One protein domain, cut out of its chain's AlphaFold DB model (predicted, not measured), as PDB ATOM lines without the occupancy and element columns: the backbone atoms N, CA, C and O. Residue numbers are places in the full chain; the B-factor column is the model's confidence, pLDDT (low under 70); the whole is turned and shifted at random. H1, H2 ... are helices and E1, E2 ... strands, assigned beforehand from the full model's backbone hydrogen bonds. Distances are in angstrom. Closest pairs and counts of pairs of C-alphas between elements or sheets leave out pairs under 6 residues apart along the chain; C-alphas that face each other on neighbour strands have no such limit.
ATOM      1  N   LYS A  18     374.650 217.165 307.136       32.38
ATOM      2  CA  LYS A  18     375.672 216.293 306.543       32.38
ATOM      3  C   LYS A  18     375.935 216.799 305.129       32.38
ATOM      4  O   LYS A  18     374.981 217.122 304.431       32.38
ATOM      5  N   LYS A  19     377.201 216.823 304.692       35.12
ATOM      6  CA  LYS A  19     377.573 216.975 303.272       35.12
ATOM      7  C   LYS A  19     376.927 215.838 302.469       35.12
ATOM      8  O   LYS A  19     377.530 214.792 302.261       35.12
ATOM      9  N   VAL A  20     375.685 216.028 302.059       32.00
ATOM     10  CA  VAL A  20     374.975 215.206 301.086       32.00
ATOM     11  C   VAL A  20     374.572 216.172 299.982       32.00
ATOM     12  O   VAL A  20     374.178 217.294 300.268       32.00
ATOM     13  N   LEU A  21     374.769 215.758 298.734       32.12
ATOM     14  CA  LEU A  21     374.658 216.520 297.483       32.12
ATOM     15  C   LEU A  21     373.246 217.096 297.186       32.12
ATOM     16  O   LEU A  21     372.691 216.872 296.113       32.12
ATOM     17  N   GLY A  22     372.645 217.845 298.110       36.19
ATOM     18  CA  GLY A  22     371.356 218.500 297.919       36.19
ATOM     19  C   GLY A  22     371.122 219.652 298.895       36.19
ATOM     20  O   GLY A  22     371.437 219.550 300.079       36.19
ATOM     21  N   THR A  23     370.551 220.739 298.381       38.59
ATOM     22  CA  THR A  23     370.094 221.894 299.158       38.59
ATOM     23  C   THR A  23     368.838 221.512 299.940       38.59
ATOM     24  O   THR A  23     367.783 221.256 299.357       38.59
ATOM     25  N   LEU A  24     368.944 221.466 301.267       39.22
ATOM     26  CA  LEU A  24     367.801 221.318 302.164       39.22
ATOM     27  C   LEU A  24     367.264 222.718 302.482       39.22
ATOM     28  O   LEU A  24     367.969 223.502 303.113       39.22
ATOM     29  N   ARG A  25     366.039 223.034 302.042       40.84
ATOM     30  CA  ARG A  25     365.317 224.231 302.493       40.84
ATOM     31  C   ARG A  25     364.299 223.823 303.545       40.84
ATOM     32  O   ARG A  25     363.369 223.072 303.241       40.84
ATOM     33  N   ILE A  26     364.490 224.300 304.771       46.78
ATOM     34  CA  ILE A  26     363.505 224.169 305.846       46.78
ATOM     35  C   ILE A  26     362.905 225.553 306.069       46.78
ATOM     36  O   ILE A  26     363.609 226.476 306.484       46.78
ATOM     37  N   LEU A  27     361.615 225.682 305.757       39.59
ATOM     38  CA  LEU A  27     360.799 226.828 306.134       39.59
ATOM     39  C   LEU A  27     359.900 226.388 307.291       39.59
ATOM     40  O   LEU A  27     359.170 225.400 307.173       39.59
ATOM     41  N   ILE A  28     359.985 227.106 308.408       48.22
ATOM     42  CA  ILE A  28     359.173 226.845 309.596       48.22
ATOM     43  C   ILE A  28     358.207 228.012 309.717       48.22
ATOM     44  O   ILE A  28     358.622 229.142 309.968       48.22
ATOM     45  N   THR A  29     356.923 227.747 309.494       38.31
ATOM     46  CA  THR A  29     355.860 228.743 309.655       38.31
ATOM     47  C   THR A  29     355.222 228.614 311.038       38.31
ATOM     48  O   THR A  29     355.181 227.527 311.616       38.31
ATOM     49  N   GLY A  30     354.729 229.731 311.590       32.16
ATOM     50  CA  GLY A  30     354.227 229.844 312.973       32.16
ATOM     51  C   GLY A  30     353.108 228.866 313.366       32.16
ATOM     52  O   GLY A  30     352.906 228.605 314.545       32.16
ATOM     53  N   ASN A  31     352.447 228.235 312.397       31.94
ATOM     54  CA  ASN A  31     351.420 227.209 312.603       31.94
ATOM     55  C   ASN A  31     351.970 225.806 312.959       31.94
ATOM     56  O   ASN A  31     351.213 224.835 312.950       31.94
ATOM     57  N   GLY A  32     353.275 225.659 313.211       34.69
ATOM     58  CA  GLY A  32     353.900 224.366 313.520       34.69
ATOM     59  C   GLY A  32     354.045 223.432 312.312       34.69
ATOM     60  O   GLY A  32     354.463 222.284 312.475       34.69
ATOM     61  N   GLN A  33     353.739 223.898 311.096       31.42
ATOM     62  CA  GLN A  33     354.004 223.135 309.880       31.42
ATOM     63  C   GLN A  33     355.481 223.273 309.496       31.42
ATOM     64  O   GLN A  33     355.973 224.352 309.168       31.42
ATOM     65  N   GLN A  34     356.198 222.148 309.533       39.44
ATOM     66  CA  GLN A  34     357.522 222.031 308.932       39.44
ATOM     67  C   GLN A  34     357.344 221.746 307.441       39.44
ATOM     68  O   GLN A  34     356.932 220.651 307.059       39.44
ATOM     69  N   ALA A  35     357.667 222.713 306.586       33.88
ATOM     70  CA  ALA A  35     357.777 222.462 305.157       33.88
ATOM     71  C   ALA A  35     359.232 222.100 304.834       33.88
ATOM     72  O   ALA A  35     360.114 222.960 304.763       33.88
ATOM     73  N   VAL A  36     359.488 220.805 304.649       35.12
ATOM     74  CA  VAL A  36     360.761 220.303 304.125       35.12
ATOM     75  C   VAL A  36     360.665 220.282 302.600       35.12
ATOM     76  O   VAL A  36     360.087 219.366 302.017       35.12
ATOM     77  N   VAL A  37     361.226 221.291 301.933       31.03
ATOM     78  CA  VAL A  37     361.231 221.357 300.463       31.03
ATOM     79  C   VAL A  37     362.534 220.748 299.949       31.03
ATOM     80  O   VAL A  37     363.611 221.323 300.100       31.03
ATOM     81  N   HIS A  38     362.447 219.559 299.344       30.70
ATOM     82  CA  HIS A  38     363.563 218.945 298.619       30.70
ATOM     83  C   HIS A  38     363.563 219.444 297.174       30.70
ATOM     84  O   HIS A  38     362.779 218.969 296.354       30.70
ATOM     85  N   GLN A  39     364.462 220.367 296.836       32.12
ATOM     86  CA  GLN A  39     364.711 220.719 295.441       32.12
ATOM     87  C   GLN A  39     365.965 219.987 294.954       32.12
ATOM     88  O   GLN A  39     367.064 220.180 295.468       32.12
ATOM     89  N   ARG A  40     365.804 219.108 293.957       29.59
ATOM     90  CA  ARG A  40     366.938 218.501 293.250       29.59
ATOM     91  C   ARG A  40     367.476 219.510 292.245       29.59
ATOM     92  O   ARG A  40     366.828 219.736 291.229       29.59
ATOM     93  N   SER A  41     368.679 220.023 292.474       31.95
ATOM     94  CA  SER A  41     369.393 220.798 291.458       31.95
ATOM     95  C   SER A  41     370.841 220.330 291.356       31.95
ATOM     96  O   SER A  41     371.647 220.524 292.260       31.95
ATOM     97  N   LYS A  42     371.154 219.685 290.225       36.88
ATOM     98  CA  LYS A  42     372.517 219.527 289.708       36.88
ATOM     99  C   LYS A  42     373.018 220.905 289.273       36.88
ATOM    100  O   LYS A  42     372.264 221.593 288.601       36.88
ATOM    101  N   VAL A  59     382.285 242.071 314.315       59.56
ATOM    102  CA  VAL A  59     381.044 241.336 314.045       59.56
ATOM    103  C   VAL A  59     379.986 241.708 315.083       59.56
ATOM    104  O   VAL A  59     379.671 240.904 315.948       59.56
ATOM    105  N   MET A  60     379.485 242.941 315.089       68.25
ATOM    106  CA  MET A  60     378.401 243.349 315.994       68.25
ATOM    107  C   MET A  60     377.083 243.504 315.243       68.25
ATOM    108  O   MET A  60     377.060 243.984 314.113       68.25
ATOM    109  N   LEU A  61     375.992 243.104 315.901       77.75
ATOM    110  CA  LEU A  61     374.644 243.482 315.491       77.75
ATOM    111  C   LEU A  61     374.484 244.989 315.680       77.75
ATOM    112  O   LEU A  61     374.932 245.542 316.687       77.75
ATOM    113  N   SER A  62     373.839 245.646 314.725       73.19
ATOM    114  CA  SER A  62     373.564 247.079 314.803       73.19
ATOM    115  C   SER A  62     372.424 247.400 315.779       73.19
ATOM    116  O   SER A  62     372.340 248.518 316.282       73.19
ATOM    117  N   SER A  63     371.572 246.406 316.063       74.56
ATOM    118  CA  SER A  63     370.343 246.521 316.856       74.56
ATOM    119  C   SER A  63     370.278 245.465 317.966       74.56
ATOM    120  O   SER A  63     370.805 244.362 317.821       74.56
ATOM    121  N   THR A  64     369.611 245.784 319.080       74.44
ATOM    122  CA  THR A  64     369.490 244.894 320.256       74.44
ATOM    123  C   THR A  64     368.258 243.981 320.223       74.44
ATOM    124  O   THR A  64     368.205 243.019 320.986       74.44
ATOM    125  N   PHE A  65     367.293 244.248 319.330       83.94
ATOM    126  CA  PHE A  65     366.072 243.454 319.089       83.94
ATOM    127  C   PHE A  65     365.233 243.120 320.334       83.94
ATOM    128  O   PHE A  65     364.482 242.144 320.324       83.94
ATOM    129  N   HIS A  66     365.343 243.923 321.392       83.88
ATOM    130  CA  HIS A  66     364.539 243.754 322.597       83.88
ATOM    131  C   HIS A  66     363.055 243.929 322.254       83.88
ATOM    132  O   HIS A  66     362.692 244.887 321.575       83.88
ATOM    133  N   ASP A  67     362.215 242.982 322.676       85.62
ATOM    134  CA  ASP A  67     360.787 242.903 322.334       85.62
ATOM    135  C   ASP A  67     360.492 242.820 320.820       85.62
ATOM    136  O   ASP A  67     359.366 243.048 320.372       85.62
ATOM    137  N   GLY A  68     361.495 242.444 320.017       88.44
ATOM    138  CA  GLY A  68     361.347 242.230 318.582       88.44
ATOM    139  C   GLY A  68     360.546 240.969 318.256       88.44
ATOM    140  O   GLY A  68     360.618 239.959 318.956       88.44
ATOM    141  N   GLU A  69     359.805 240.990 317.152       90.75
ATOM    142  CA  GLU A  69     359.049 239.836 316.667       90.75
ATOM    143  C   GLU A  69     359.876 239.042 315.647       90.75
ATOM    144  O   GLU A  69     360.256 239.569 314.597       90.75
ATOM    145  N   LEU A  70     360.120 237.755 315.913       89.56
ATOM    146  CA  LEU A  70     360.747 236.859 314.937       89.56
ATOM    147  C   LEU A  70     359.704 236.455 313.885       89.56
ATOM    148  O   LEU A  70     358.894 235.549 314.101       89.56
ATOM    149  N   LYS A  71     359.744 237.133 312.733       87.12
ATOM    150  CA  LYS A  71     358.804 236.963 311.616       87.12
ATOM    151  C   LYS A  71     359.084 235.713 310.800       87.12
ATOM    152  O   LYS A  71     358.153 235.046 310.351       87.12
ATOM    153  N   SER A  72     360.358 235.410 310.567       84.06
ATOM    154  CA  SER A  72     360.744 234.267 309.750       84.06
ATOM    155  C   SER A  72     362.054 233.658 310.226       84.06
ATOM    156  O   SER A  72     362.935 234.343 310.741       84.06
ATOM    157  N   ILE A  73     362.175 232.348 310.027       86.44
ATOM    158  CA  ILE A  73     363.432 231.624 310.126       86.44
ATOM    159  C   ILE A  73     363.517 230.652 308.956       86.44
ATOM    160  O   ILE A  73     362.574 229.913 308.658       86.44
ATOM    161  N   SER A  74     364.641 230.673 308.256       84.88
ATOM    162  CA  SER A  74     364.874 229.789 307.123       84.88
ATOM    163  C   SER A  74     366.317 229.330 307.094       84.88
ATOM    164  O   SER A  74     367.240 230.091 307.381       84.88
ATOM    165  N   VAL A  75     366.504 228.064 306.738       84.12
ATOM    166  CA  VAL A  75     367.827 227.502 306.482       84.12
ATOM    167  C   VAL A  75     367.870 227.031 305.042       84.12
ATOM    168  O   VAL A  75     366.990 226.281 304.610       84.12
ATOM    169  N   ALA A  76     368.878 227.486 304.307       83.38
ATOM    170  CA  ALA A  76     369.141 227.082 302.936       83.38
ATOM    171  C   ALA A  76     370.650 226.991 302.721       83.38
ATOM    172  O   ALA A  76     371.377 227.932 303.033       83.38
ATOM    173  N   ASP A  77     371.104 225.863 302.173       86.69
ATOM    174  CA  ASP A  77     372.533 225.548 302.083       86.69
ATOM    175  C   ASP A  77     373.191 225.718 303.464       86.69
ATOM    176  O   ASP A  77     372.627 225.271 304.457       86.69
ATOM    177  N   ASP A  78     374.344 226.372 303.555       88.62
ATOM    178  CA  ASP A  78     375.047 226.679 304.801       88.62
ATOM    179  C   ASP A  78     374.641 228.037 305.398       88.62
ATOM    180  O   ASP A  78     375.454 228.694 306.052       88.62
ATOM    181  N   LYS A  79     373.404 228.489 305.157       90.31
ATOM    182  CA  LYS A  79     372.936 229.809 305.590       90.31
ATOM    183  C   LYS A  79     371.671 229.733 306.426       90.31
ATOM    184  O   LYS A  79     370.695 229.096 306.033       90.31
ATOM    185  N   LEU A  80     371.688 230.437 307.552       90.88
ATOM    186  CA  LEU A  80     370.508 230.767 308.347       90.88
ATOM    187  C   LEU A  80     370.107 232.204 308.025       90.88
ATOM    188  O   LEU A  80     370.940 233.098 308.134       90.88
ATOM    189  N   CYS A  81     368.844 232.426 307.686       91.75
ATOM    190  CA  CYS A  81     368.256 233.754 307.558       91.75
ATOM    191  C   CYS A  81     367.099 233.885 308.548       91.75
ATOM    192  O   CYS A  81     366.229 233.009 308.595       91.75
ATOM    193  N   MET A  82     367.080 234.977 309.303       92.06
ATOM    194  CA  MET A  82     366.001 235.333 310.217       92.06
ATOM    195  C   MET A  82     365.539 236.752 309.926       92.06
ATOM    196  O   MET A  82     366.374 237.649 309.836       92.06
ATOM    197  N   ASP A  83     364.232 236.950 309.827       91.44
ATOM    198  CA  ASP A  83     363.649 238.287 309.727       91.44
ATOM    199  C   ASP A  83     363.076 238.672 311.086       91.44
ATOM    200  O   ASP A  83     362.225 237.962 311.634       91.44
ATOM    201  N   ILE A  84     363.546 239.791 311.629       92.06
ATOM    202  CA  ILE A  84     363.149 240.303 312.937       92.06
ATOM    203  C   ILE A  84     362.530 241.679 312.743       92.06
ATOM    204  O   ILE A  84     363.148 242.562 312.153       92.06
ATOM    205  N   TYR A  85     361.306 241.862 313.228       90.38
ATOM    206  CA  TYR A  85     360.636 243.156 313.239       90.38
ATOM    207  C   TYR A  85     360.800 243.819 314.607       90.38
ATOM    208  O   TYR A  85     360.335 243.280 315.608       90.38
ATOM    209  N   ALA A  86     361.441 244.981 314.647       90.38
ATOM    210  CA  ALA A  86     361.614 245.797 315.845       90.38
ATOM    211  C   ALA A  86     361.583 247.281 315.453       90.38
ATOM    212  O   ALA A  86     361.971 247.637 314.341       90.38
ATOM    213  N   ASP A  87     361.080 248.143 316.336       88.19
ATOM    214  CA  ASP A  87     361.079 249.604 316.146       88.19
ATOM    215  C   ASP A  87     360.499 250.087 314.800       88.19
ATOM    216  O   ASP A  87     360.967 251.051 314.195       88.19
ATOM    217  N   GLY A  88     359.462 249.407 314.300       88.38
ATOM    218  CA  GLY A  88     358.811 249.769 313.036       88.38
ATOM    219  C   GLY A  88     359.528 249.285 311.773       88.38
ATOM    220  O   GLY A  88     359.074 249.589 310.670       88.38
ATOM    221  N   LYS A  89     360.622 248.530 311.907       91.00
ATOM    222  CA  LYS A  89     361.469 248.080 310.799       91.00
ATOM    223  C   LYS A  89     361.693 246.572 310.848       91.00
ATOM    224  O   LYS A  89     361.802 245.984 311.920       91.00
ATOM    225  N   THR A  90     361.785 245.938 309.680       91.75
ATOM    226  CA  THR A  90     362.258 244.553 309.576       91.75
ATOM    227  C   THR A  90     363.735 244.537 309.216       91.75
ATOM    228  O   THR A  90     364.155 245.105 308.207       91.75
ATOM    229  N   THR A  91     364.513 243.848 310.036       93.25
ATOM    230  CA  THR A  91     365.928 243.594 309.806       93.25
ATOM    231  C   THR A  91     366.127 242.114 309.531       93.25
ATOM    232  O   THR A  91     365.615 241.257 310.258       93.25
ATOM    233  N   ARG A  92     366.898 241.799 308.493       93.50
ATOM    234  CA  ARG A  92     367.294 240.436 308.165       93.50
ATOM    235  C   ARG A  92     368.677 240.141 308.723       93.50
ATOM    236  O   ARG A  92     369.676 240.727 308.307       93.50
ATOM    237  N   ILE A  93     368.736 239.155 309.608       94.19
ATOM    238  CA  ILE A  93     369.973 238.580 310.129       94.19
ATOM    239  C   ILE A  93     370.328 237.351 309.306       94.19
ATOM    240  O   ILE A  93     369.527 236.423 309.179       94.19
ATOM    241  N   LYS A  94     371.543 237.322 308.758       94.88
ATOM    242  CA  LYS A  94     372.070 236.170 308.021       94.88
ATOM    243  C   LYS A  94     373.316 235.631 308.701       94.88
ATOM    244  O   LYS A  94     374.275 236.372 308.903       94.88
ATOM    245  N   LEU A  95     373.331 234.330 308.965       94.38
ATOM    246  CA  LEU A  95     374.547 233.596 309.297       94.38
ATOM    247  C   LEU A  95     374.981 232.763 308.096       94.38
ATOM    248  O   LEU A  95     374.161 232.026 307.551       94.38
ATOM    249  N   SER A  96     376.252 232.850 307.708       93.31
ATOM    250  CA  SER A  96     376.849 232.023 306.648       93.31
ATOM    251  C   SER A  96     377.914 231.082 307.212       93.31
ATOM    252  O   SER A  96     378.497 231.333 308.271       93.31
ATOM    253  N   GLY A  97     378.154 229.965 306.523       91.88
ATOM    254  CA  GLY A  97     378.981 228.886 307.061       91.88
ATOM    255  C   GLY A  97     378.342 228.222 308.283       91.88
ATOM    256  O   GLY A  97     379.052 227.865 309.220       91.88
ATOM    257  N   LEU A  98     377.010 228.104 308.298       90.81
ATOM    258  CA  LEU A  98     376.229 227.492 309.369       90.81
ATOM    259  C   LEU A  98     376.653 226.032 309.569       90.81
ATOM    260  O   LEU A  98     376.469 225.181 308.700       90.81
ATOM    261  N   GLU A  99     377.190 225.731 310.743       89.81
ATOM    262  CA  GLU A  99     377.586 224.375 311.121       89.81
ATOM    263  C   GLU A  99     376.508 223.666 311.931       89.81
ATOM    264  O   GLU A  99     376.318 222.449 311.822       89.81
ATOM    265  N   LYS A 100     375.802 224.430 312.769       90.50
ATOM    266  CA  LYS A 100     374.767 223.896 313.641       90.50
ATOM    267  C   LYS A 100     373.711 224.945 313.935       90.50
ATOM    268  O   LYS A 100     374.027 226.101 314.182       90.50
ATOM    269  N   LEU A 101     372.464 224.495 313.967       90.56
ATOM    270  CA  LEU A 101     371.330 225.246 314.474       90.56
ATOM    271  C   LEU A 101     370.491 224.313 315.336       90.56
ATOM    272  O   LEU A 101     370.131 223.210 314.907       90.56
ATOM    273  N   ARG A 102     370.182 224.761 316.547       87.56
ATOM    274  CA  ARG A 102     369.191 224.135 317.413       87.56
ATOM    275  C   ARG A 102     368.136 225.173 317.751       87.56
ATOM    276  O   ARG A 102     368.484 226.235 318.252       87.56
ATOM    277  N   ILE A 103     366.876 224.842 317.475       87.25
ATOM    278  CA  ILE A 103     365.718 225.666 317.827       87.25
ATOM    279  C   ILE A 103     364.735 224.808 318.619       87.25
ATOM    280  O   ILE A 103     364.443 223.665 318.235       87.25
ATOM    281  N   THR A 104     364.211 225.363 319.704       82.19
ATOM    282  CA  THR A 104     363.136 224.769 320.504       82.19
ATOM    283  C   THR A 104     361.994 225.754 320.691       82.19
ATOM    284  O   THR A 104     362.193 226.963 320.623       82.19
ATOM    285  N   ASP A 105     360.793 225.220 320.919       80.81
ATOM    286  CA  ASP A 105     359.599 225.987 321.301       80.81
ATOM    287  C   ASP A 105     359.196 227.092 320.314       80.81
ATOM    288  O   ASP A 105     358.590 228.091 320.695       80.81
ATOM    289  N   PHE A 106     359.482 226.886 319.026       79.38
ATOM    290  CA  PHE A 106     359.045 227.787 317.964       79.38
ATOM    291  C   PHE A 106     357.515 227.828 317.873       79.38
ATOM    292  O   PHE A 106     356.865 226.787 317.727       79.38
ATOM    293  N   LYS A 107     356.946 229.033 317.957       79.44
ATOM    294  CA  LYS A 107     355.499 229.294 317.974       79.44
ATOM    295  C   LYS A 107     355.116 230.365 316.959       79.44
ATOM    296  O   LYS A 107     355.970 230.990 316.340       79.44
ATOM    297  N   GLU A 108     353.825 230.589 316.776       75.94
ATOM    298  CA  GLU A 108     353.343 231.805 316.126       75.94
ATOM    299  C   GLU A 108     353.567 233.013 317.047       75.94
ATOM    300  O   GLU A 108     353.368 232.902 318.258       75.94
ATOM    301  N   GLY A 109     354.003 234.147 316.487       78.94
ATOM    302  CA  GLY A 109     354.217 235.383 317.248       78.94
ATOM    303  C   GLY A 109     355.357 235.307 318.270       78.94
ATOM    304  O   GLY A 109     355.199 235.792 319.386       78.94
ATOM    305  N   ASN A 110     356.485 234.666 317.934       84.75
ATOM    306  CA  ASN A 110     357.649 234.631 318.830       84.75
ATOM    307  C   ASN A 110     358.146 236.056 319.130       84.75
ATOM    308  O   ASN A 110     358.349 236.845 318.204       84.75
ATOM    309  N   ILE A 111     358.411 236.333 320.406       90.19
ATOM    310  CA  ILE A 111     358.949 237.606 320.893       90.19
ATOM    311  C   ILE A 111     360.350 237.356 321.439       90.19
ATOM    312  O   ILE A 111     360.558 236.453 322.255       90.19
ATOM    313  N   ILE A 112     361.300 238.166 320.995       91.94
ATOM    314  CA  ILE A 112     362.711 238.107 321.359       91.94
ATOM    315  C   ILE A 112     362.926 238.918 322.642       91.94
ATOM    316  O   ILE A 112     362.502 240.065 322.737       91.94
ATOM    317  N   SER A 113     363.592 238.310 323.622       89.94
ATOM    318  CA  SER A 113     364.138 239.008 324.791       89.94
ATOM    319  C   SER A 113     365.430 239.699 324.379       89.94
ATOM    320  O   SER A 113     365.530 240.920 324.419       89.94
ATOM    321  N   PHE A 114     366.385 238.930 323.851       88.56
ATOM    322  CA  PHE A 114     367.574 239.483 323.219       88.56
ATOM    323  C   PHE A 114     368.112 238.565 322.123       88.56
ATOM    324  O   PHE A 114     367.913 237.347 322.125       88.56
ATOM    325  N   LEU A 115     368.860 239.169 321.204       91.31
ATOM    326  CA  LEU A 115     369.688 238.472 320.233       91.31
ATOM    327  C   LEU A 115     371.139 238.895 320.451       91.31
ATOM    328  O   LEU A 115     371.456 240.083 320.408       91.31
ATOM    329  N   ARG A 116     372.030 237.928 320.661       91.50
ATOM    330  CA  ARG A 116     373.459 238.202 320.836       91.50
ATOM    331  C   ARG A 116     374.321 237.299 319.977       91.50
ATOM    332  O   ARG A 116     373.986 236.144 319.722       91.50
ATOM    333  N   VAL A 117     375.462 237.841 319.563       91.75
ATOM    334  CA  VAL A 117     376.496 237.118 318.823       91.75
ATOM    335  C   VAL A 117     377.792 237.191 319.611       91.75
ATOM    336  O   VAL A 117     378.340 238.266 319.848       91.75
ATOM    337  N   LEU A 118     378.270 236.025 320.021       91.56
ATOM    338  CA  LEU A 118     379.558 235.831 320.654       91.56
ATOM    339  C   LEU A 118     380.580 235.519 319.562       91.56
ATOM    340  O   LEU A 118     380.418 234.578 318.782       91.56
ATOM    341  N   SER A 119     381.639 236.313 319.527       88.81
ATOM    342  CA  SER A 119     382.814 236.117 318.688       88.81
ATOM    343  C   SER A 119     384.055 236.455 319.506       88.81
ATOM    344  O   SER A 119     383.977 237.212 320.481       88.81
ATOM    345  N   GLN A 120     385.207 235.921 319.104       84.31
ATOM    346  CA  GLN A 120     386.472 236.206 319.781       84.31
ATOM    347  C   GLN A 120     386.778 237.712 319.847       84.31
ATOM    348  O   GLN A 120     387.293 238.182 320.859       84.31
ATOM    349  N   ASP A 121     386.420 238.465 318.805       75.38
ATOM    350  CA  ASP A 121     386.697 239.903 318.713       75.38
ATOM    351  C   ASP A 121     385.833 240.745 319.661       75.38
ATOM    352  O   ASP A 121     386.284 241.780 320.149       75.38
ATOM    353  N   ASN A 122     384.606 240.303 319.954       71.00
ATOM    354  CA  ASN A 122     383.669 241.062 320.788       71.00
ATOM    355  C   ASN A 122     383.603 240.569 322.234       71.00
ATOM    356  O   ASN A 122     383.195 241.322 323.116       71.00
ATOM    357  N   SER A 123     383.936 239.299 322.479       66.94
ATOM    358  CA  SER A 123     383.809 238.682 323.799       66.94
ATOM    359  C   SER A 123     384.853 237.576 324.050       66.94
ATOM    360  O   SER A 123     384.523 236.385 324.153       66.94
ATOM    361  N   PRO A 124     386.143 237.942 324.173       62.59
ATOM    362  CA  PRO A 124     387.237 236.980 324.333       62.59
ATOM    363  C   PRO A 124     387.206 236.233 325.681       62.59
ATOM    364  O   PRO A 124     387.808 235.167 325.814       62.59
ATOM    365  N   SER A 125     386.502 236.763 326.689       62.56
ATOM    366  CA  SER A 125     386.409 236.192 328.041       62.56
ATOM    367  C   SER A 125     385.274 235.181 328.237       62.56
ATOM    368  O   SER A 125     385.233 234.512 329.269       62.56
ATOM    369  N   ASN A 126     384.372 234.999 327.266       76.81
ATOM    370  CA  ASN A 126     383.131 234.234 327.469       76.81
ATOM    371  C   ASN A 126     383.260 232.730 327.184       76.81
ATOM    372  O   ASN A 126     382.284 232.068 326.836       76.81
ATOM    373  N   ARG A 127     384.450 232.143 327.368       82.25
ATOM    374  CA  ARG A 127     384.715 230.724 327.058       82.25
ATOM    375  C   ARG A 127     383.703 229.768 327.701       82.25
ATOM    376  O   ARG A 127     383.238 228.848 327.034       82.25
ATOM    377  N   SER A 128     383.381 229.961 328.981       86.56
ATOM    378  CA  SER A 128     382.450 229.084 329.707       86.56
ATOM    379  C   SER A 128     381.030 229.166 329.147       86.56
ATOM    380  O   SER A 128     380.370 228.144 328.989       86.56
ATOM    381  N   GLU A 129     380.584 230.368 328.793       90.06
ATOM    382  CA  GLU A 129     379.269 230.613 328.198       90.06
ATOM    383  C   GLU A 129     379.177 230.037 326.781       90.06
ATOM    384  O   GLU A 129     378.262 229.275 326.477       90.06
ATOM    385  N   VAL A 130     380.186 230.289 325.943       91.62
ATOM    386  CA  VAL A 130     380.305 229.695 324.603       91.62
ATOM    387  C   VAL A 130     380.279 228.171 324.685       91.62
ATOM    388  O   VAL A 130     379.598 227.519 323.898       91.62
ATOM    389  N   MET A 131     380.973 227.589 325.664       91.69
ATOM    390  CA  MET A 131     380.966 226.146 325.881       91.69
ATOM    391  C   MET A 131     379.571 225.620 326.234       91.69
ATOM    392  O   MET A 131     379.173 224.591 325.691       91.69
ATOM    393  N   LEU A 132     378.815 226.309 327.095       91.88
ATOM    394  CA  LEU A 132     377.435 225.934 327.425       91.88
ATOM    395  C   LEU A 132     376.531 225.984 326.187       91.88
ATOM    396  O   LEU A 132     375.823 225.016 325.906       91.88
ATOM    397  N   LEU A 133     376.620 227.055 325.399       93.06
ATOM    398  CA  LEU A 133     375.843 227.215 324.169       93.06
ATOM    399  C   LEU A 133     376.220 226.179 323.105       93.06
ATOM    400  O   LEU A 133     375.345 225.612 322.451       93.06
ATOM    401  N   MET A 134     377.508 225.856 322.958       91.94
ATOM    402  CA  MET A 134     377.958 224.795 322.054       91.94
ATOM    403  C   MET A 134     377.457 223.421 322.498       91.94
ATOM    404  O   MET A 134     376.940 222.669 321.667       91.94
ATOM    405  N   LYS A 135     377.560 223.091 323.793       90.50
ATOM    406  CA  LYS A 135     376.992 221.849 324.341       90.50
ATOM    407  C   LYS A 135     375.493 221.778 324.061       90.50
ATOM    408  O   LYS A 135     375.024 220.766 323.540       90.50
ATOM    409  N   TYR A 136     374.765 222.869 324.301       87.31
ATOM    410  CA  TYR A 136     373.346 222.963 323.982       87.31
ATOM    411  C   TYR A 136     373.082 222.721 322.487       87.31
ATOM    412  O   TYR A 136     372.320 221.816 322.140       87.31
ATOM    413  N   ALA A 137     373.742 223.449 321.584       85.50
ATOM    414  CA  ALA A 137     373.527 223.340 320.139       85.50
ATOM    415  C   ALA A 137     373.835 221.938 319.588       85.50
ATOM    416  O   ALA A 137     373.129 221.446 318.703       85.50
ATOM    417  N   TYR A 138     374.865 221.273 320.120       84.69
ATOM    418  CA  TYR A 138     375.250 219.913 319.733       84.69
ATOM    419  C   TYR A 138     374.539 218.805 320.519       84.69
ATOM    420  O   TYR A 138     374.763 217.633 320.218       84.69
ATOM    421  N   THR A 139     373.663 219.153 321.465       84.38
ATOM    422  CA  THR A 139     372.967 218.197 322.342       84.38
ATOM    423  C   THR A 139     373.951 217.308 323.112       84.38
ATOM    424  O   THR A 139     373.741 216.109 323.258       84.38
ATOM    425  N   LEU A 140     375.048 217.900 323.585       82.25
ATOM    426  CA  LEU A 140     376.043 217.234 324.421       82.25
ATOM    427  C   LEU A 140     375.704 217.480 325.892       82.25
ATOM    428  O   LEU A 140     375.413 218.611 326.278       82.25
ATOM    429  N   ASN A 141     375.779 216.436 326.709       80.62
ATOM    430  CA  ASN A 141     375.721 216.541 328.166       80.62
ATOM    431  C   ASN A 141     377.075 216.143 328.781       80.62
ATOM    432  O   ASN A 141     377.944 215.600 328.097       80.62
ATOM    433  N   ASP A 142     377.271 216.446 330.064       79.88
ATOM    434  CA  ASP A 142     378.549 216.193 330.741       79.88
ATOM    435  C   ASP A 142     378.874 214.699 330.823       79.88
ATOM    436  O   ASP A 142     380.013 214.301 330.592       79.88
ATOM    437  N   THR A 143     377.857 213.858 331.011       74.56
ATOM    438  CA  THR A 143     378.000 212.400 331.017       74.56
ATOM    439  C   THR A 143     378.539 211.868 329.682       74.56
ATOM    440  O   THR A 143     379.456 211.051 329.664       74.56
ATOM    441  N   ASP A 144     378.038 212.366 328.552       74.31
ATOM    442  CA  ASP A 144     378.496 211.986 327.212       74.31
ATOM    443  C   ASP A 144     379.950 212.410 326.968       74.31
ATOM    444  O   ASP A 144     380.708 211.694 326.308       74.31
ATOM    445  N   LEU A 145     380.347 213.568 327.502       76.44
ATOM    446  CA  LEU A 145     381.704 214.097 327.376       76.44
ATOM    447  C   LEU A 145     382.712 213.312 328.219       76.44
ATOM    448  O   LEU A 145     383.826 213.072 327.752       76.44
ATOM    449  N   GLU A 146     382.323 212.895 329.422       74.19
ATOM    450  CA  GLU A 146     383.148 212.075 330.314       74.19
ATOM    451  C   GLU A 146     383.307 210.644 329.788       74.19
ATOM    452  O   GLU A 146     384.409 210.092 329.796       74.19
ATOM    453  N   LEU A 147     382.223 210.045 329.289       71.31
ATOM    454  CA  LEU A 147     382.215 208.650 328.845       71.31
ATOM    455  C   LEU A 147     382.774 208.458 327.430       71.31
ATOM    456  O   LEU A 147     383.208 207.358 327.085       71.31
ATOM    457  N   THR A 148     382.767 209.503 326.596       77.81
ATOM    458  CA  THR A 148     383.152 209.398 325.184       77.81
ATOM    459  C   THR A 148     384.266 210.391 324.828       77.81
ATOM    460  O   THR A 148     383.978 211.523 324.428       77.81
ATOM    461  N   PRO A 149     385.546 209.958 324.806       82.19
ATOM    462  CA  PRO A 149     386.693 210.812 324.459       82.19
ATOM    463  C   PRO A 149     386.589 211.515 323.095       82.19
ATOM    464  O   PRO A 149     387.213 212.545 322.839       82.19
ATOM    465  N   LYS A 150     385.786 210.961 322.180       83.31
ATOM    466  CA  LYS A 150     385.498 211.569 320.877       83.31
ATOM    467  C   LYS A 150     384.676 212.855 321.003       83.31
ATOM    468  O   LYS A 150     384.895 213.771 320.213       83.31
ATOM    469  N   TYR A 151     383.728 212.921 321.937       82.31
ATOM    470  CA  TYR A 151     382.873 214.096 322.120       82.31
ATOM    471  C   TYR A 151     383.607 215.222 322.836       82.31
ATOM    472  O   TYR A 151     383.482 216.368 322.408       82.31
ATOM    473  N   SER A 152     384.442 214.900 323.825       84.44
ATOM    474  CA  SER A 152     385.341 215.883 324.437       84.44
ATOM    475  C   SER A 152     386.314 216.459 323.406       84.44
ATOM    476  O   SER A 152     386.311 217.665 323.179       84.44
ATOM    477  N   SER A 153     387.013 215.604 322.649       88.44
ATOM    478  CA  SER A 153     387.922 216.051 321.574       88.44
ATOM    479  C   SER A 153     387.214 216.891 320.500       88.44
ATOM    480  O   SER A 153     387.786 217.827 319.940       88.44
ATOM    481  N   PHE A 154     385.967 216.543 320.172       88.94
ATOM    482  CA  PHE A 154     385.152 217.303 319.226       88.94
ATOM    483  C   PHE A 154     384.827 218.703 319.755       88.94
ATOM    484  O   PHE A 154     385.001 219.679 319.021       88.94
ATOM    485  N   LEU A 155     384.371 218.797 321.007       89.69
ATOM    486  CA  LEU A 155     384.026 220.066 321.639       89.69
ATOM    487  C   LEU A 155     385.269 220.947 321.805       89.69
ATOM    488  O   LEU A 155     385.221 222.118 321.439       89.69
ATOM    489  N   ASP A 156     386.395 220.380 322.239       90.69
ATOM    490  CA  ASP A 156     387.671 221.095 322.366       90.69
ATOM    491  C   ASP A 156     388.114 221.707 321.037       90.69
ATOM    492  O   ASP A 156     388.534 222.867 320.984       90.69
ATOM    493  N   ARG A 157     387.964 220.962 319.935       93.00
ATOM    494  CA  ARG A 157     388.249 221.485 318.595       93.00
ATOM    495  C   ARG A 157     387.335 222.659 318.246       93.00
ATOM    496  O   ARG A 157     387.829 223.657 317.736       93.00
ATOM    497  N   LYS A 158     386.035 222.573 318.537       91.88
ATOM    498  CA  LYS A 158     385.090 223.667 318.256       91.88
ATOM    499  C   LYS A 158     385.349 224.908 319.102       91.88
ATOM    500  O   LYS A 158     385.283 226.014 318.581       91.88
ATOM    501  N   ILE A 159     385.734 224.738 320.362       91.94
ATOM    502  CA  ILE A 159     386.167 225.851 321.212       91.94
ATOM    503  C   ILE A 159     387.437 226.502 320.660       91.94
ATOM    504  O   ILE A 159     387.541 227.725 320.670       91.94
ATOM    505  N   LYS A 160     388.379 225.714 320.134       91.75
ATOM    506  CA  LYS A 160     389.577 226.256 319.485       91.75
ATOM    507  C   LYS A 160     389.239 227.054 318.220       91.75
ATOM    508  O   LYS A 160     389.763 228.147 318.061       91.75
ATOM    509  N   GLU A 161     388.330 226.544 317.387       92.50
ATOM    510  CA  GLU A 161     387.813 227.251 316.201       92.50
ATOM    511  C   GLU A 161     387.035 228.536 316.568       92.50
ATOM    512  O   GLU A 161     386.971 229.477 315.788       92.50
ATOM    513  N   TYR A 162     386.435 228.623 317.759       91.50
ATOM    514  CA  TYR A 162     385.902 229.895 318.266       91.50
ATOM    515  C   TYR A 162     387.029 230.853 318.671       91.50
ATOM    516  O   TYR A 162     387.029 232.015 318.283       91.50
ATOM    517  N   GLN A 163     388.012 230.361 319.430       90.44
ATOM    518  CA  GLN A 163     389.123 231.166 319.953       90.44
ATOM    519  C   GLN A 163     390.041 231.733 318.868       90.44
ATOM    520  O   GLN A 163     390.676 232.761 319.090       90.44
ATOM    521  N   ASP A 164     390.137 231.066 317.720       90.25
ATOM    522  CA  ASP A 164     390.887 231.557 316.563       90.25
ATOM    523  C   ASP A 164     390.063 232.486 315.647       90.25
ATOM    524  O   ASP A 164     390.592 232.989 314.656       90.25
ATOM    525  N   GLY A 165     388.795 232.747 315.993       89.06
ATOM    526  CA  GLY A 165     387.891 233.618 315.243       89.06
ATOM    527  C   GLY A 165     387.235 232.957 314.027       89.06
ATOM    528  O   GLY A 165     386.528 233.635 313.284       89.06
ATOM    529  N   SER A 166     387.429 231.653 313.807       90.50
ATOM    530  CA  SER A 166     386.810 230.924 312.688       90.50
ATOM    531  C   SER A 166     385.331 230.612 312.904       90.50
ATOM    532  O   SER A 166     384.640 230.272 311.939       90.50
ATOM    533  N   LEU A 167     384.849 230.684 314.147       92.44
ATOM    534  CA  LEU A 167     383.451 230.487 314.515       92.44
ATOM    535  C   LEU A 167     382.910 231.640 315.354       92.44
ATOM    536  O   LEU A 167     383.580 232.177 316.234       92.44
ATOM    537  N   LEU A 168     381.629 231.913 315.144       93.88
ATOM    538  CA  LEU A 168     380.783 232.696 316.027       93.88
ATOM    539  C   LEU A 168     379.640 231.829 316.558       93.88
ATOM    540  O   LEU A 168     379.218 230.850 315.927       93.88
ATOM    541  N   VAL A 169     379.130 232.209 317.724       94.56
ATOM    542  CA  VAL A 169     377.952 231.598 318.340       94.56
ATOM    543  C   VAL A 169     376.884 232.667 318.481       94.56
ATOM    544  O   VAL A 169     377.108 233.686 319.123       94.56
ATOM    545  N   MET A 170     375.723 232.440 317.881       94.69
ATOM    546  CA  MET A 170     374.561 233.305 318.031       94.69
ATOM    547  C   MET A 170     373.555 232.641 318.963       94.69
ATOM    548  O   MET A 170     373.248 231.458 318.803       94.69
ATOM    549  N   GLU A 171     373.007 233.418 319.886       94.62
ATOM    550  CA  GLU A 171     371.901 233.022 320.745       94.62
ATOM    551  C   GLU A 171     370.743 234.004 320.588       94.62
ATOM    552  O   GLU A 171     370.930 235.220 320.670       94.62
ATOM    553  N   LEU A 172     369.555 233.448 320.373       93.62
ATOM    554  CA  LEU A 172     368.276 234.137 320.424       93.62
ATOM    555  C   LEU A 172     367.540 233.634 321.663       93.62
ATOM    556  O   LEU A 172     367.103 232.477 321.702       93.62
ATOM    557  N   GLU A 173     367.411 234.507 322.659       93.19
ATOM    558  CA  GLU A 173     366.637 234.241 323.867       93.19
ATOM    559  C   GLU A 173     365.214 234.796 323.711       93.19
ATOM    560  O   GLU A 173     365.058 235.972 323.368       93.19
ATOM    561  N   PRO A 174     364.160 233.990 323.928       91.81
ATOM    562  CA  PRO A 174     362.786 234.448 323.795       91.81
ATOM    563  C   PRO A 174     362.277 235.125 325.067       91.81
ATOM    564  O   PRO A 174     362.431 234.599 326.167       91.81
ATOM    565  N   SER A 175     361.513 236.203 324.897       91.56
ATOM    566  CA  SER A 175     360.474 236.595 325.862       91.56
ATOM    567  C   SER A 175     359.250 235.680 325.719       91.56
ATOM    568  O   SER A 175     358.559 235.376 326.692       91.56
ATOM    569  N   TYR A 176     358.985 235.202 324.496       88.50
ATOM    570  CA  TYR A 176     357.949 234.219 324.196       88.50
ATOM    571  C   TYR A 176     358.317 233.371 322.971       88.50
ATOM    572  O   TYR A 176     358.621 233.902 321.906       88.50
ATOM    573  N   GLY A 177     358.206 232.047 323.092       88.94
ATOM    574  CA  GLY A 177     358.359 231.128 321.962       88.94
ATOM    575  C   GLY A 177     359.796 230.649 321.762       88.94
ATOM    576  O   GLY A 177     360.348 230.006 322.651       88.94
ATOM    577  N   ALA A 178     360.349 230.897 320.577       85.25
ATOM    578  CA  ALA A 178     361.544 230.234 320.072       85.25
ATOM    579  C   ALA A 178     362.821 230.561 320.859       85.25
ATOM    580  O   ALA A 178     363.260 231.705 320.874       85.25
ATOM    581  N   TYR A 179     363.480 229.537 321.399       87.94
ATOM    582  CA  TYR A 179     364.884 229.628 321.808       87.94
ATOM    583  C   TYR A 179     365.763 229.032 320.717       87.94
ATOM    584  O   TYR A 179     365.488 227.923 320.243       87.94
ATOM    585  N   ALA A 180     366.801 229.755 320.297       90.94
ATOM    586  CA  ALA A 180     367.682 229.297 319.232       90.94
ATOM    587  C   ALA A 180     369.154 229.551 319.536       90.94
ATOM    588  O   ALA A 180     369.547 230.644 319.932       90.94
ATOM    589  N   VAL A 181     369.982 228.546 319.251       94.19
ATOM    590  CA  VAL A 181     371.440 228.671 319.265       94.19
ATOM    591  C   VAL A 181     371.989 228.210 317.924       94.19
ATOM    592  O   VAL A 181     371.687 227.102 317.459       94.19
ATOM    593  N   ALA A 182     372.806 229.057 317.308       94.31
ATOM    594  CA  ALA A 182     373.441 228.801 316.027       94.31
ATOM    595  C   ALA A 182     374.964 228.926 316.126       94.31
ATOM    596  O   ALA A 182     375.491 229.800 316.810       94.31
ATOM    597  N   ILE A 183     375.666 228.056 315.407       94.12
ATOM    598  CA  ILE A 183     377.120 228.070 315.254       94.12
ATOM    599  C   ILE A 183     377.404 228.266 313.774       94.12
ATOM    600  O   ILE A 183     376.962 227.462 312.947       94.12
ATOM    601  N   ALA A 184     378.114 229.336 313.443       94.94
ATOM    602  CA  ALA A 184     378.391 229.736 312.071       94.94
ATOM    603  C   ALA A 184     379.761 230.412 311.971       94.94
ATOM    604  O   ALA A 184     380.476 230.512 312.966       94.94
ATOM    605  N   LYS A 185     380.133 230.864 310.773       93.69
ATOM    606  CA  LYS A 185     381.432 231.509 310.519       93.69
ATOM    607  C   LYS A 185     381.317 233.011 310.339       93.69
ATOM    608  O   LYS A 185     382.206 233.753 310.729       93.69
ATOM    609  N   GLU A 186     380.220 233.451 309.736       93.50
ATOM    610  CA  GLU A 186     380.027 234.841 309.343       93.50
ATOM    611  C   GLU A 186     378.613 235.297 309.688       93.50
ATOM    612  O   GLU A 186     377.664 234.515 309.616       93.50
ATOM    613  N   LEU A 187     378.489 236.577 310.034       93.38
ATOM    614  CA  LEU A 187     377.236 237.277 310.295       93.38
ATOM    615  C   LEU A 187     377.151 238.470 309.344       93.38
ATOM    616  O   LEU A 187     378.127 239.198 309.161       93.38
ATOM    617  N   SER A 188     375.968 238.701 308.792       92.81
ATOM    618  CA  SER A 188     375.629 239.950 308.118       92.81
ATOM    619  C   SER A 188     374.212 240.381 308.469       92.81
ATOM    620  O   SER A 188     373.336 239.540 308.678       92.81
ATOM    621  N   GLU A 189     373.995 241.686 308.459       92.00
ATOM    622  CA  GLU A 189     372.721 242.336 308.738       92.00
ATOM    623  C   GLU A 189     372.349 243.225 307.548       92.00
ATOM    624  O   GLU A 189     373.210 243.907 306.988       92.00
ATOM    625  N   GLU A 190     371.086 243.186 307.135       89.94
ATOM    626  CA  GLU A 190     370.552 244.055 306.087       89.94
ATOM    627  C   GLU A 190     369.099 244.437 306.381       89.94
ATOM    628  O   GLU A 190     368.374 243.715 307.067       89.94
ATOM    629  N   ASP A 191     368.673 245.562 305.821       84.88
ATOM    630  CA  ASP A 191     367.278 245.993 305.855       84.88
ATOM    631  C   ASP A 191     366.457 245.085 304.930       84.88
ATOM    632  O   ASP A 191     366.864 244.845 303.788       84.88
ATOM    633  N   ALA A 192     365.348 244.543 305.441       72.25
ATOM    634  CA  ALA A 192     364.512 243.577 304.727       72.25
ATOM    635  C   ALA A 192     363.379 244.236 303.932       72.25
ATOM    636  O   ALA A 192     362.810 245.240 304.418       72.25
TER     637      ALA A 192
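This is residues 18 to 42 and 59 to 192 of the 192 residues of an uncharacterized protein of Pseudomonas viridiflava (UniProt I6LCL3). Two sheets stand partly face to face as a sandwich; helix H1 covers the outside of the smaller sheet, E6 E9 E8 E7, H3 packs on H1, and H2 makes a corner with H3. The larger sheet, E2 E1 E3 E4 E5 E10, is twisted, and its hairpin of E1 and E2 reaches past the smaller sheet. The printed part has 159 residues with three named helices and ten named strands, along the chain E1 E2 E3 E4 E5 E6 E7 H1 H2 H3 E8 E9 E10; both sheets are antiparallel and the class is mixed. It is compact, with a radius of gyration of the C-alphas of 16.0 A and spans of 46 by 39 by 28 A.

E1, residues 23 to 28, and E2, residues 34 to 39, form a hairpin, with N 35 and O 27 within hydrogen-bond range at 3.1 A. E1 is also the antiparallel neighbour of E3, residues 69 to 76, with N 26 and O 75 at 3.2 A. E3, E4, residues 79 to 86, and E5, residues 89 to 96, form a meander, each strand the antiparallel neighbour of the one before, with N 71 and O 83 at 2.8 A and N 82 and O 93 at 2.8 A. The edge strand E10, residues 186 to 191, is antiparallel to E5, with N 92 and O 190 at 2.8 A. The other sheet runs E6, residues 100 to 104, E9, residues 179 to 184, E8, residues 168 to 176, and E7, residues 111 to 118, with N 102 and O 181, N 170 and O 182, and N 116 and O 171 each at 2.9 A. In the sandwich, two sheets face to face, the parts that face each other are 10.6 A centre to centre, and the strands of the one sheet stand at 35 degrees to those of the other. H1, residues 127 to 138, is on the sheet E6 E9 E8 E7 at a height of 8.9 A, making two layers, a helix on one face of a sheet; it runs across the strands, at 75 degrees to E8 on the local plane. H3, residues 149 to 163, touches H1 with residues 155 to 159 alone, at a steep tilt of 56 degrees, opposite ways; the closest C-alphas are those of Met 131 and Ile 159, 7.0 A apart. H3 only grazes that sheet, with residues 158 to 162. H2, residues 142 to 147, touches H3 only at the corner, the closest C-alphas being those of Leu 145 and Ser 152, 5.0 A apart. In H1, H2 and H3 every O i to N i+4 pair is within hydrogen-bond range.

E1 begins at C-alpha 23 (370.094, 221.894, 299.158), and E10 ends at C-alpha 191 (367.278, 245.993, 305.855). From first to last C-alpha E8 measures 24.3 A, E5 22.6 A, E4 22.1 A and H3 21.0 A.

The two C-alphas farthest apart, those of Gly 88 and Leu 147, are 49.9 A apart. Residues 43 to 58 are not printed, and C-alphas 42 and 59 are 33.8 A apart across this cut. Of the links that are printed whole, none is long. The mean pLDDT of the printed part is 78.6; residues 18 to 42, 59 to 60 and 123 to 125 are under 70.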